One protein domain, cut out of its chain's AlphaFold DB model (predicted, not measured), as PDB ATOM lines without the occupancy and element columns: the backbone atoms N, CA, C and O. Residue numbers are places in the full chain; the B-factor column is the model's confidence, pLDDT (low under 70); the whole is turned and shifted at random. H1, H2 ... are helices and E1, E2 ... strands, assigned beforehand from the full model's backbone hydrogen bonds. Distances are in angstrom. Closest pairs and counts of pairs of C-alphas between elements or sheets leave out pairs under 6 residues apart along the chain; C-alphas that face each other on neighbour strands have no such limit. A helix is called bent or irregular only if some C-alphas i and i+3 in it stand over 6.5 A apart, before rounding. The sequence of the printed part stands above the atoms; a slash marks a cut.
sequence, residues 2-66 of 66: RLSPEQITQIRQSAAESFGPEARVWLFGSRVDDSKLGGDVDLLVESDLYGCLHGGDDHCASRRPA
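AT A GLANCE: This is residues 2 to 66 of the 66 residues of an uncharacterized protein of Acidithiobacillus ferrivorans (UniProt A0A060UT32). What is the main picture? One helix, H1, packs over one face of a short ribbon of two antiparallel strands, E1 and E2, with the small helix H2 and the link after it turning the chain round at one end of the ribbon. A tail with no named element, residues 47 to 66, runs off from the other end, and its residues 53 to 59 stick out. What is it made of, and what is its outline? The printed part has 65 residues with two named helices and two named strands in the order H1, E1, H2, E2; under half of the residues are in named elements, and the class is mixed, helices and strands. The whole is loose, with a radius of gyration of the C-alphas of 15.5 A, and its spans of 48 by 24 by 20 A make it only just a rod.

IN THESE COORDINATES: Where does the first element lie? H1, residues 5 to 19, begins at C-alpha 5, (4.253, 134.235, 128.277), and is 20.7 A long. What follows it? E1, residues 24 to 28, is 13.1 A long. H2, residues 29 to 32, is 6.3 A long and neither bent nor irregular, but only just. Where does the last element end? E2, residues 42 to 46, is 13.4 A long and ends at C-alpha 46, (4.467, 114.171, 122.843).

HOW THE PARTS SIT: How are the strands paired? E1 and E2 are antiparallel neighbours, with 154 degrees between their directions. N 26 and O 44, at 2.9 A, and N 28 and O 42, at 3.0 A, are within hydrogen-bond range. How near do the helices come? The closest C-alphas of H1 and E1 are those of Arg 12 and Val 25, 7.0 A apart; those of H1 and E2 are Ala 15 and Val 45, 7.5 A apart. The closest C-alphas of H2 and E2 are those of Gly 29 and Asp 42, 5.6 A apart, while H1 and H2 are apart. What do the helix backbones show? In H1 every O i to N i+4 pair is within hydrogen-bond range. H2 is too short for such a pair, and its one O i to N i+3 pair is not within range.

THE WHOLE: How far does it reach? The two C-alphas farthest apart are those of Ser 35 and Asp 57, at 49.6 A. Is there a cut or a long link? The printed part has no cut. The links H1 to E1 and E1 to H2 are tight, H2 to E2 is short, and no link is long. Where is confidence low? The mean pLDDT of the printed part is 80.2, and residues 50 to 66 are under 70.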
ATOM      1  N   ARG A   2      11.488 130.093 133.916       90.88
ATOM      2  CA  ARG A   2      12.215 131.184 133.233       90.88
ATOM      3  C   ARG A   2      11.886 131.281 131.737       90.88
ATOM      4  O   ARG A   2      12.798 131.327 130.906       90.88
ATOM      5  N   LEU A   3      10.595 131.265 131.409       90.50
ATOM      6  CA  LEU A   3      10.060 131.521 130.068       90.50
ATOM      7  C   LEU A   3       9.002 132.620 130.155       90.50
ATOM      8  O   LEU A   3       8.161 132.595 131.054       90.50
ATOM      9  N   SER A   4       9.031 133.574 129.227       93.50
ATOM     10  CA  SER A   4       7.994 134.600 129.140       93.50
ATOM     11  C   SER A   4       6.682 134.014 128.595       93.50
ATOM     12  O   SER A   4       6.700 133.006 127.880       93.50
ATOM     13  N   PRO A   5       5.529 134.649 128.865       95.06
ATOM     14  CA  PRO A   5       4.253 134.235 128.277       95.06
ATOM     15  C   PRO A   5       4.275 134.186 126.741       95.06
ATOM     16  O   PRO A   5       3.673 133.303 126.130       95.06
ATOM     17  N   GLU A   6       5.004 135.108 126.112       96.94
ATOM     18  CA  GLU A   6       5.193 135.147 124.661       96.94
ATOM     19  C   GLU A   6       6.009 133.947 124.165       96.94
ATOM     20  O   GLU A   6       5.589 133.271 123.230       96.94
ATOM     21  N   GLN A   7       7.107 133.600 124.846       95.25
ATOM     22  CA  GLN A   7       7.906 132.413 124.521       95.25
ATOM     23  C   GLN A   7       7.094 131.126 124.669       95.25
ATOM     24  O   GLN A   7       7.158 130.259 123.805       95.25
ATOM     25  N   ILE A   8       6.295 131.007 125.732       94.94
ATOM     26  CA  ILE A   8       5.393 129.862 125.922       94.94
ATOM     27  C   ILE A   8       4.404 129.767 124.755       94.94
ATOM     28  O   ILE A   8       4.134 128.675 124.259       94.94
ATOM     29  N   THR A   9       3.877 130.904 124.301       96.69
ATOM     30  CA  THR A   9       2.933 130.959 123.178       96.69
ATOM     31  C   THR A   9       3.599 130.510 121.882       96.69
ATOM     32  O   THR A   9       3.074 129.619 121.218       96.69
ATOM     33  N   GLN A  10       4.784 131.043 121.574       96.94
ATOM     34  CA  GLN A  10       5.557 130.661 120.392       96.94
ATOM     35  C   GLN A  10       5.940 129.179 120.411       96.94
ATOM     36  O   GLN A  10       5.715 128.485 119.428       96.94
ATOM     37  N   ILE A  11       6.426 128.658 121.543       95.69
ATOM     38  CA  ILE A  11       6.765 127.234 121.693       95.69
ATOM     39  C   ILE A  11       5.551 126.352 121.388       95.69
ATOM     40  O   ILE A  11       5.665 125.373 120.654       95.69
ATOM     41  N   ARG A  12       4.377 126.697 121.931       95.12
ATOM     42  CA  ARG A  12       3.145 125.935 121.693       95.12
ATOM     43  C   ARG A  12       2.694 126.011 120.237       95.12
ATOM     44  O   ARG A  12       2.282 124.991 119.696       95.12
ATOM     45  N   GLN A  13       2.775 127.185 119.615       96.44
ATOM     46  CA  GLN A  13       2.427 127.367 118.204       96.44
ATOM     47  C   GLN A  13       3.359 126.565 117.298       96.44
ATOM     48  O   GLN A  13       2.881 125.747 116.521       96.44
ATOM     49  N   SER A  14       4.673 126.704 117.467       95.88
ATOM     50  CA  SER A  14       5.654 125.956 116.678       95.88
ATOM     51  C   SER A  14       5.524 124.445 116.872       95.88
ATOM     52  O   SER A  14       5.681 123.690 115.913       95.88
ATOM     53  N   ALA A  15       5.201 123.987 118.087       94.25
ATOM     54  CA  ALA A  15       4.930 122.576 118.332       94.25
ATOM     55  C   ALA A  15       3.660 122.101 117.614       94.25
ATOM     56  O   ALA A  15       3.682 121.036 117.010       94.25
ATOM     57  N   ALA A  16       2.586 122.894 117.621       92.88
ATOM     58  CA  ALA A  16       1.360 122.558 116.901       92.88
ATOM     59  C   ALA A  16       1.557 122.546 115.374       92.88
ATOM     60  O   ALA A  16       1.039 121.670 114.688       92.88
ATOM     61  N   GLU A  17       2.332 123.492 114.841       93.38
ATOM     62  CA  GLU A  17       2.666 123.583 113.414       93.38
ATOM     63  C   GLU A  17       3.550 122.420 112.953       93.38
ATOM     64  O   GLU A  17       3.344 121.875 111.872       93.38
ATOM     65  N   SER A  18       4.522 122.023 113.779       92.19
ATOM     66  CA  SER A  18       5.487 120.975 113.426       92.19
ATOM     67  C   SER A  18       4.963 119.572 113.707       92.19
ATOM     68  O   SER A  18       5.279 118.640 112.970       92.19
ATOM     69  N   PHE A  19       4.194 119.410 114.790       91.12
ATOM     70  CA  PHE A  19       3.813 118.105 115.325       91.12
ATOM     71  C   PHE A  19       2.300 117.835 115.352       91.12
ATOM     72  O   PHE A  19       1.868 116.785 115.830       91.12
ATOM     73  N   GLY A  20       1.499 118.756 114.815       90.56
ATOM     74  CA  GLY A  20       0.043 118.673 114.773       90.56
ATOM     75  C   GLY A  20      -0.640 119.322 115.984       90.56
ATOM     76  O   GLY A  20      -0.030 119.497 117.039       90.56
ATOM     77  N   PRO A  21      -1.933 119.668 115.865       90.50
ATOM     78  CA  PRO A  21      -2.662 120.433 116.884       90.50
ATOM     79  C   PRO A  21      -2.802 119.709 118.232       90.50
ATOM     80  O   PRO A  21      -2.970 120.365 119.257       90.50
ATOM     81  N   GLU A  22      -2.695 118.378 118.237       91.25
ATOM     82  CA  GLU A  22      -2.756 117.544 119.444       91.25
ATOM     83  C   GLU A  22      -1.396 117.414 120.154       91.25
ATOM     84  O   GLU A  22      -1.292 116.731 121.171       91.25
ATOM     85  N   ALA A  23      -0.340 118.058 119.639       92.75
ATOM     86  CA  ALA A  23       0.978 118.013 120.249       92.75
ATOM     87  C   ALA A  23       0.971 118.638 121.652       92.75
ATOM     88  O   ALA A  23       0.492 119.753 121.885       92.75
ATOM     89  N   ARG A  24       1.565 117.919 122.599       94.31
ATOM     90  CA  ARG A  24       1.702 118.329 123.994       94.31
ATOM     91  C   ARG A  24       3.166 118.617 124.278       94.31
ATOM     92  O   ARG A  24       4.045 117.866 123.870       94.31
ATOM     93  N   VAL A  25       3.420 119.721 124.974       95.12
ATOM     94  CA  VAL A  25       4.776 120.197 125.263       95.12
ATOM     95  C   VAL A  25       4.961 120.347 126.765       95.12
ATOM     96  O   VAL A  25       4.149 120.996 127.427       95.12
ATOM     97  N   TRP A  26       6.058 119.808 127.290       95.62
ATOM     98  CA  TRP A  26       6.481 120.006 128.674       95.62
ATOM     99  C   TRP A  26       7.861 120.638 128.717       95.62
ATOM    100  O   TRP A  26       8.791 120.173 128.063       95.62
ATOM    101  N   LEU A  27       7.995 121.675 129.540       94.38
ATOM    102  CA  LEU A  27       9.291 122.222 129.908       94.38
ATOM    103  C   LEU A  27       9.914 121.350 130.997       94.38
ATOM    104  O   LEU A  27       9.285 121.108 132.030       94.38
ATOM    105  N   PHE A  28      11.166 120.954 130.800       91.81
ATOM    106  CA  PHE A  28      11.965 120.310 131.833       91.81
ATOM    107  C   PHE A  28      13.359 120.946 131.921       91.81
ATOM    108  O   PHE A  28      13.620 122.012 131.363       91.81
ATOM    109  N   GLY A  29      14.237 120.343 132.720       89.94
ATOM    110  CA  GLY A  29      15.623 120.784 132.819       89.94
ATOM    111  C   GLY A  29      15.794 122.098 133.578       89.94
ATOM    112  O   GLY A  29      15.056 122.419 134.509       89.94
ATOM    113  N   SER A  30      16.833 122.855 133.231       89.69
ATOM    114  CA  SER A  30      17.311 123.971 134.063       89.69
ATOM    115  C   SER A  30      16.350 125.166 134.135       89.69
ATOM    116  O   SER A  30      16.424 125.962 135.073       89.69
ATOM    117  N   ARG A  31      15.449 125.316 133.159       89.62
ATOM    118  CA  ARG A  31      14.557 126.480 132.999       89.62
ATOM    119  C   ARG A  31      13.276 126.414 133.833       89.62
ATOM    120  O   ARG A  31      12.572 127.420 133.931       89.62
ATOM    121  N   VAL A  32      12.978 125.278 134.467       89.31
ATOM    122  CA  VAL A  32      11.834 125.167 135.393       89.31
ATOM    123  C   VAL A  32      12.074 125.943 136.693       89.31
ATOM    124  O   VAL A  32      11.135 126.512 137.250       89.31
ATOM    125  N   ASP A  33      13.334 126.026 137.119       88.69
ATOM    126  CA  ASP A  33      13.786 126.675 138.347       88.69
ATOM    127  C   ASP A  33      14.253 128.110 138.063       88.69
ATOM    128  O   ASP A  33      15.151 128.334 137.244       88.69
ATOM    129  N   ASP A  34      13.632 129.080 138.737       85.94
ATOM    130  CA  ASP A  34      13.938 130.508 138.585       85.94
ATOM    131  C   ASP A  34      15.239 130.929 139.266       85.94
ATOM    132  O   ASP A  34      15.817 131.947 138.894       85.94
ATOM    133  N   SER A  35      15.730 130.137 140.222       87.06
ATOM    134  CA  SER A  35      16.957 130.436 140.966       87.06
ATOM    135  C   SER A  35      18.237 130.112 140.189       87.06
ATOM    136  O   SER A  35      19.324 130.561 140.556       87.06
ATOM    137  N   LYS A  36      18.129 129.345 139.099       86.81
ATOM    138  CA  LYS A  36      19.270 128.965 138.260       86.81
ATOM    139  C   LYS A  36      19.618 130.070 137.262       86.81
ATOM    140  O   LYS A  36      18.764 130.836 136.818       86.81
ATOM    141  N   LEU A  37      20.886 130.125 136.859       84.75
ATOM    142  CA  LEU A  37      21.407 131.074 135.872       84.75
ATOM    143  C   LEU A  37      21.814 130.347 134.591       84.75
ATOM    144  O   LEU A  37      22.342 129.240 134.642       84.75
ATOM    145  N   GLY A  38      21.553 130.975 133.443       79.81
ATOM    146  CA  GLY A  38      21.847 130.388 132.134       79.81
ATOM    147  C   GLY A  38      21.077 129.091 131.858       79.81
ATOM    148  O   GLY A  38      20.050 128.815 132.494       79.81
ATOM    149  N   GLY A  39      21.583 128.322 130.897       85.75
ATOM    150  CA  GLY A  39      21.035 127.035 130.476       85.75
ATOM    151  C   GLY A  39      20.127 127.121 129.250       85.75
ATOM    152  O   GLY A  39      19.458 128.137 129.008       85.75
ATOM    153  N   ASP A  40      20.113 126.021 128.508       88.88
ATOM    154  CA  ASP A  40      19.271 125.818 127.333       88.88
ATOM    155  C   ASP A  40      17.813 125.550 127.734       88.88
ATOM    156  O   ASP A  40      17.470 125.449 128.918       88.88
ATOM    157  N   VAL A  41      16.929 125.518 126.736       89.50
ATOM    158  CA  VAL A  41      15.503 125.226 126.910       89.50
ATOM    159  C   VAL A  41      15.262 123.773 126.520       89.50
ATOM    160  O   VAL A  41      15.258 123.439 125.339       89.50
ATOM    161  N   ASP A  42      15.044 122.923 127.521       92.19
ATOM    162  CA  ASP A  42      14.758 121.504 127.321       92.19
ATOM    163  C   ASP A  42      13.240 121.273 127.235       92.19
ATOM    164  O   ASP A  42      12.504 121.529 128.197       92.19
ATOM    165  N   LEU A  43      12.759 120.798 126.082       94.19
ATOM    166  CA  LEU A  43      11.337 120.544 125.826       94.19
ATOM    167  C   LEU A  43      11.100 119.081 125.471       94.19
ATOM    168  O   LEU A  43      11.788 118.516 124.623       94.19
ATOM    169  N   LEU A  44      10.095 118.479 126.103       94.19
ATOM    170  CA  LEU A  44       9.554 117.188 125.700       94.19
ATOM    171  C   LEU A  44       8.323 117.471 124.853       94.19
ATOM    172  O   LEU A  44       7.435 118.195 125.305       94.19
ATOM    173  N   VAL A  45       8.267 116.890 123.659       93.75
ATOM    174  CA  VAL A  45       7.085 116.941 122.801       93.75
ATOM    175  C   VAL A  45       6.517 115.533 122.681       93.75
ATOM    176  O   VAL A  45       7.200 114.627 122.212       93.75
ATOM    177  N   GLU A  46       5.278 115.357 123.124       93.12
ATOM    178  CA  GLU A  46       4.467 114.171 122.843       93.12
ATOM    179  C   GLU A  46       3.531 114.536 121.698       93.12
ATOM    180  O   GLU A  46       2.839 115.554 121.753       93.12
ATOM    181  N   SER A  47       3.514 113.721 120.655       90.06
ATOM    182  CA  SER A  47       2.562 113.872 119.567       90.06
ATOM    183  C   SER A  47       2.121 112.509 119.066       90.06
ATOM    184  O   SER A  47       2.851 111.521 119.155       90.06
ATOM    185  N   ASP A  48       0.923 112.485 118.495       81.62
ATOM    186  CA  ASP A  48       0.365 111.305 117.839       81.62
ATOM    187  C   ASP A  48       0.871 111.156 116.394       81.62
ATOM    188  O   ASP A  48       0.372 110.317 115.645       81.62
ATOM    189  N   LEU A  49       1.884 111.940 115.987       71.38
ATOM    190  CA  LEU A  49       2.605 111.746 114.727       71.38
ATOM    191  C   LEU A  49       3.506 110.509 114.813       71.38
ATOM    192  O   LEU A  49       4.726 110.570 114.679       71.38
ATOM    193  N   TYR A  50       2.896 109.349 114.999       57.66
ATOM    194  CA  TYR A  50       3.533 108.082 114.711       57.66
ATOM    195  C   TYR A  50       3.143 107.677 113.293       57.66
ATOM    196  O   TYR A  50       2.135 107.016 113.072       57.66
ATOM    197  N   GLY A  51       3.977 108.075 112.331       54.88
ATOM    198  CA  GLY A  51       3.977 107.495 110.990       54.88
ATOM    199  C   GLY A  51       3.622 108.465 109.871       54.88
ATOM    200  O   GLY A  51       2.460 108.713 109.601       54.88
ATOM    201  N   CYS A  52       4.658 108.939 109.183       45.03
ATOM    202  CA  CYS A  52       4.818 108.777 107.735       45.03
ATOM    203  C   CYS A  52       6.290 109.060 107.406       45.03
ATOM    204  O   CYS A  52       6.662 110.167 107.038       45.03
ATOM    205  N   LEU A  53       7.158 108.055 107.577       48.38
ATOM    206  CA  LEU A  53       8.538 108.123 107.070       48.38
ATOM    207  C   LEU A  53       8.653 107.689 105.602       48.38
ATOM    208  O   LEU A  53       9.766 107.537 105.114       48.38
ATOM    209  N   HIS A  54       7.553 107.455 104.888       46.50
ATOM    210  CA  HIS A  54       7.586 107.126 103.462       46.50
ATOM    211  C   HIS A  54       6.583 108.006 102.723       46.50
ATOM    212  O   HIS A  54       5.439 108.139 103.149       46.50
ATOM    213  N   GLY A  55       7.066 108.663 101.668       46.50
ATOM    214  CA  GLY A  55       6.266 109.532 100.818       46.50
ATOM    215  C   GLY A  55       5.150 108.783 100.099       46.50
ATOM    216  O   GLY A  55       5.300 107.613  99.753       46.50
ATOM    217  N   GLY A  56       4.079 109.525  99.828       48.81
ATOM    218  CA  GLY A  56       2.912 109.064  99.092       48.81
ATOM    219  C   GLY A  56       1.748 108.724 100.014       48.81
ATOM    220  O   GLY A  56       1.902 107.990 100.979       48.81
ATOM    221  N   ASP A  57       0.580 109.234  99.639       45.72
ATOM    222  CA  ASP A  57      -0.742 108.763 100.049       45.72
ATOM    223  C   ASP A  57      -1.300 109.400 101.332       45.72
ATOM    224  O   ASP A  57      -1.120 108.949 102.465       45.72
ATOM    225  N   ASP A  58      -2.078 110.460 101.105       52.56
ATOM    226  CA  ASP A  58      -3.103 110.968 102.005       52.56
ATOM    227  C   ASP A  58      -3.979 109.806 102.493       52.56
ATOM    228  O   ASP A  58      -4.767 109.309 101.700       52.56
ATOM    229  N   HIS A  59      -3.822 109.345 103.742       49.47
ATOM    230  CA  HIS A  59      -4.848 108.739 104.624       49.47
ATOM    231  C   HIS A  59      -4.197 108.127 105.892       49.47
ATOM    232  O   HIS A  59      -4.455 106.984 106.264       49.47
ATOM    233  N   CYS A  60      -3.371 108.886 106.623       44.91
ATOM    234  CA  CYS A  60      -2.903 108.480 107.958       44.91
ATOM    235  C   CYS A  60      -3.834 109.018 109.060       44.91
ATOM    236  O   CYS A  60      -3.423 109.735 109.968       44.91
ATOM    237  N   ALA A  61      -5.124 108.703 108.968       51.97
ATOM    238  CA  ALA A  61      -6.080 108.954 110.038       51.97
ATOM    239  C   ALA A  61      -6.699 107.618 110.447       51.97
ATOM    240  O   ALA A  61      -7.403 107.014 109.643       51.97
ATOM    241  N   SER A  62      -6.428 107.179 111.687       50.81
ATOM    242  CA  SER A  62      -7.221 106.227 112.507       50.81
ATOM    243  C   SER A  62      -6.464 105.064 113.165       50.81
ATOM    244  O   SER A  62      -6.958 103.941 113.194       50.81
ATOM    245  N   ARG A  63      -5.316 105.293 113.813       49.50
ATOM    246  CA  ARG A  63      -4.862 104.339 114.847       49.50
ATOM    247  C   ARG A  63      -4.457 105.047 116.132       49.50
ATOM    248  O   ARG A  63      -3.286 105.287 116.379       49.50
ATOM    249  N   ARG A  64      -5.464 105.343 116.963       50.69
ATOM    250  CA  ARG A  64      -5.275 105.490 118.414       50.69
ATOM    251  C   ARG A  64      -5.133 104.089 119.026       50.69
ATOM    252  O   ARG A  64      -5.893 103.210 118.614       50.69
ATOM    253  N   PRO A  65      -4.243 103.858 120.004       43.53
ATOM    254  CA  PRO A  65      -4.323 102.682 120.852       43.53
ATOM    255  C   PRO A  65      -5.307 102.935 122.007       43.53
ATOM    256  O   PRO A  65      -5.112 103.842 122.817       43.53
ATOM    257  N   ALA A  66      -6.353 102.113 122.063       44.34
ATOM    258  CA  ALA A  66      -7.034 101.661 123.274       44.34
ATOM    259  C   ALA A  66      -7.384 100.183 123.069       44.34
ATOM    260  O   ALA A  66      -7.813  99.848 121.938       44.34
TER     261      ALA A  66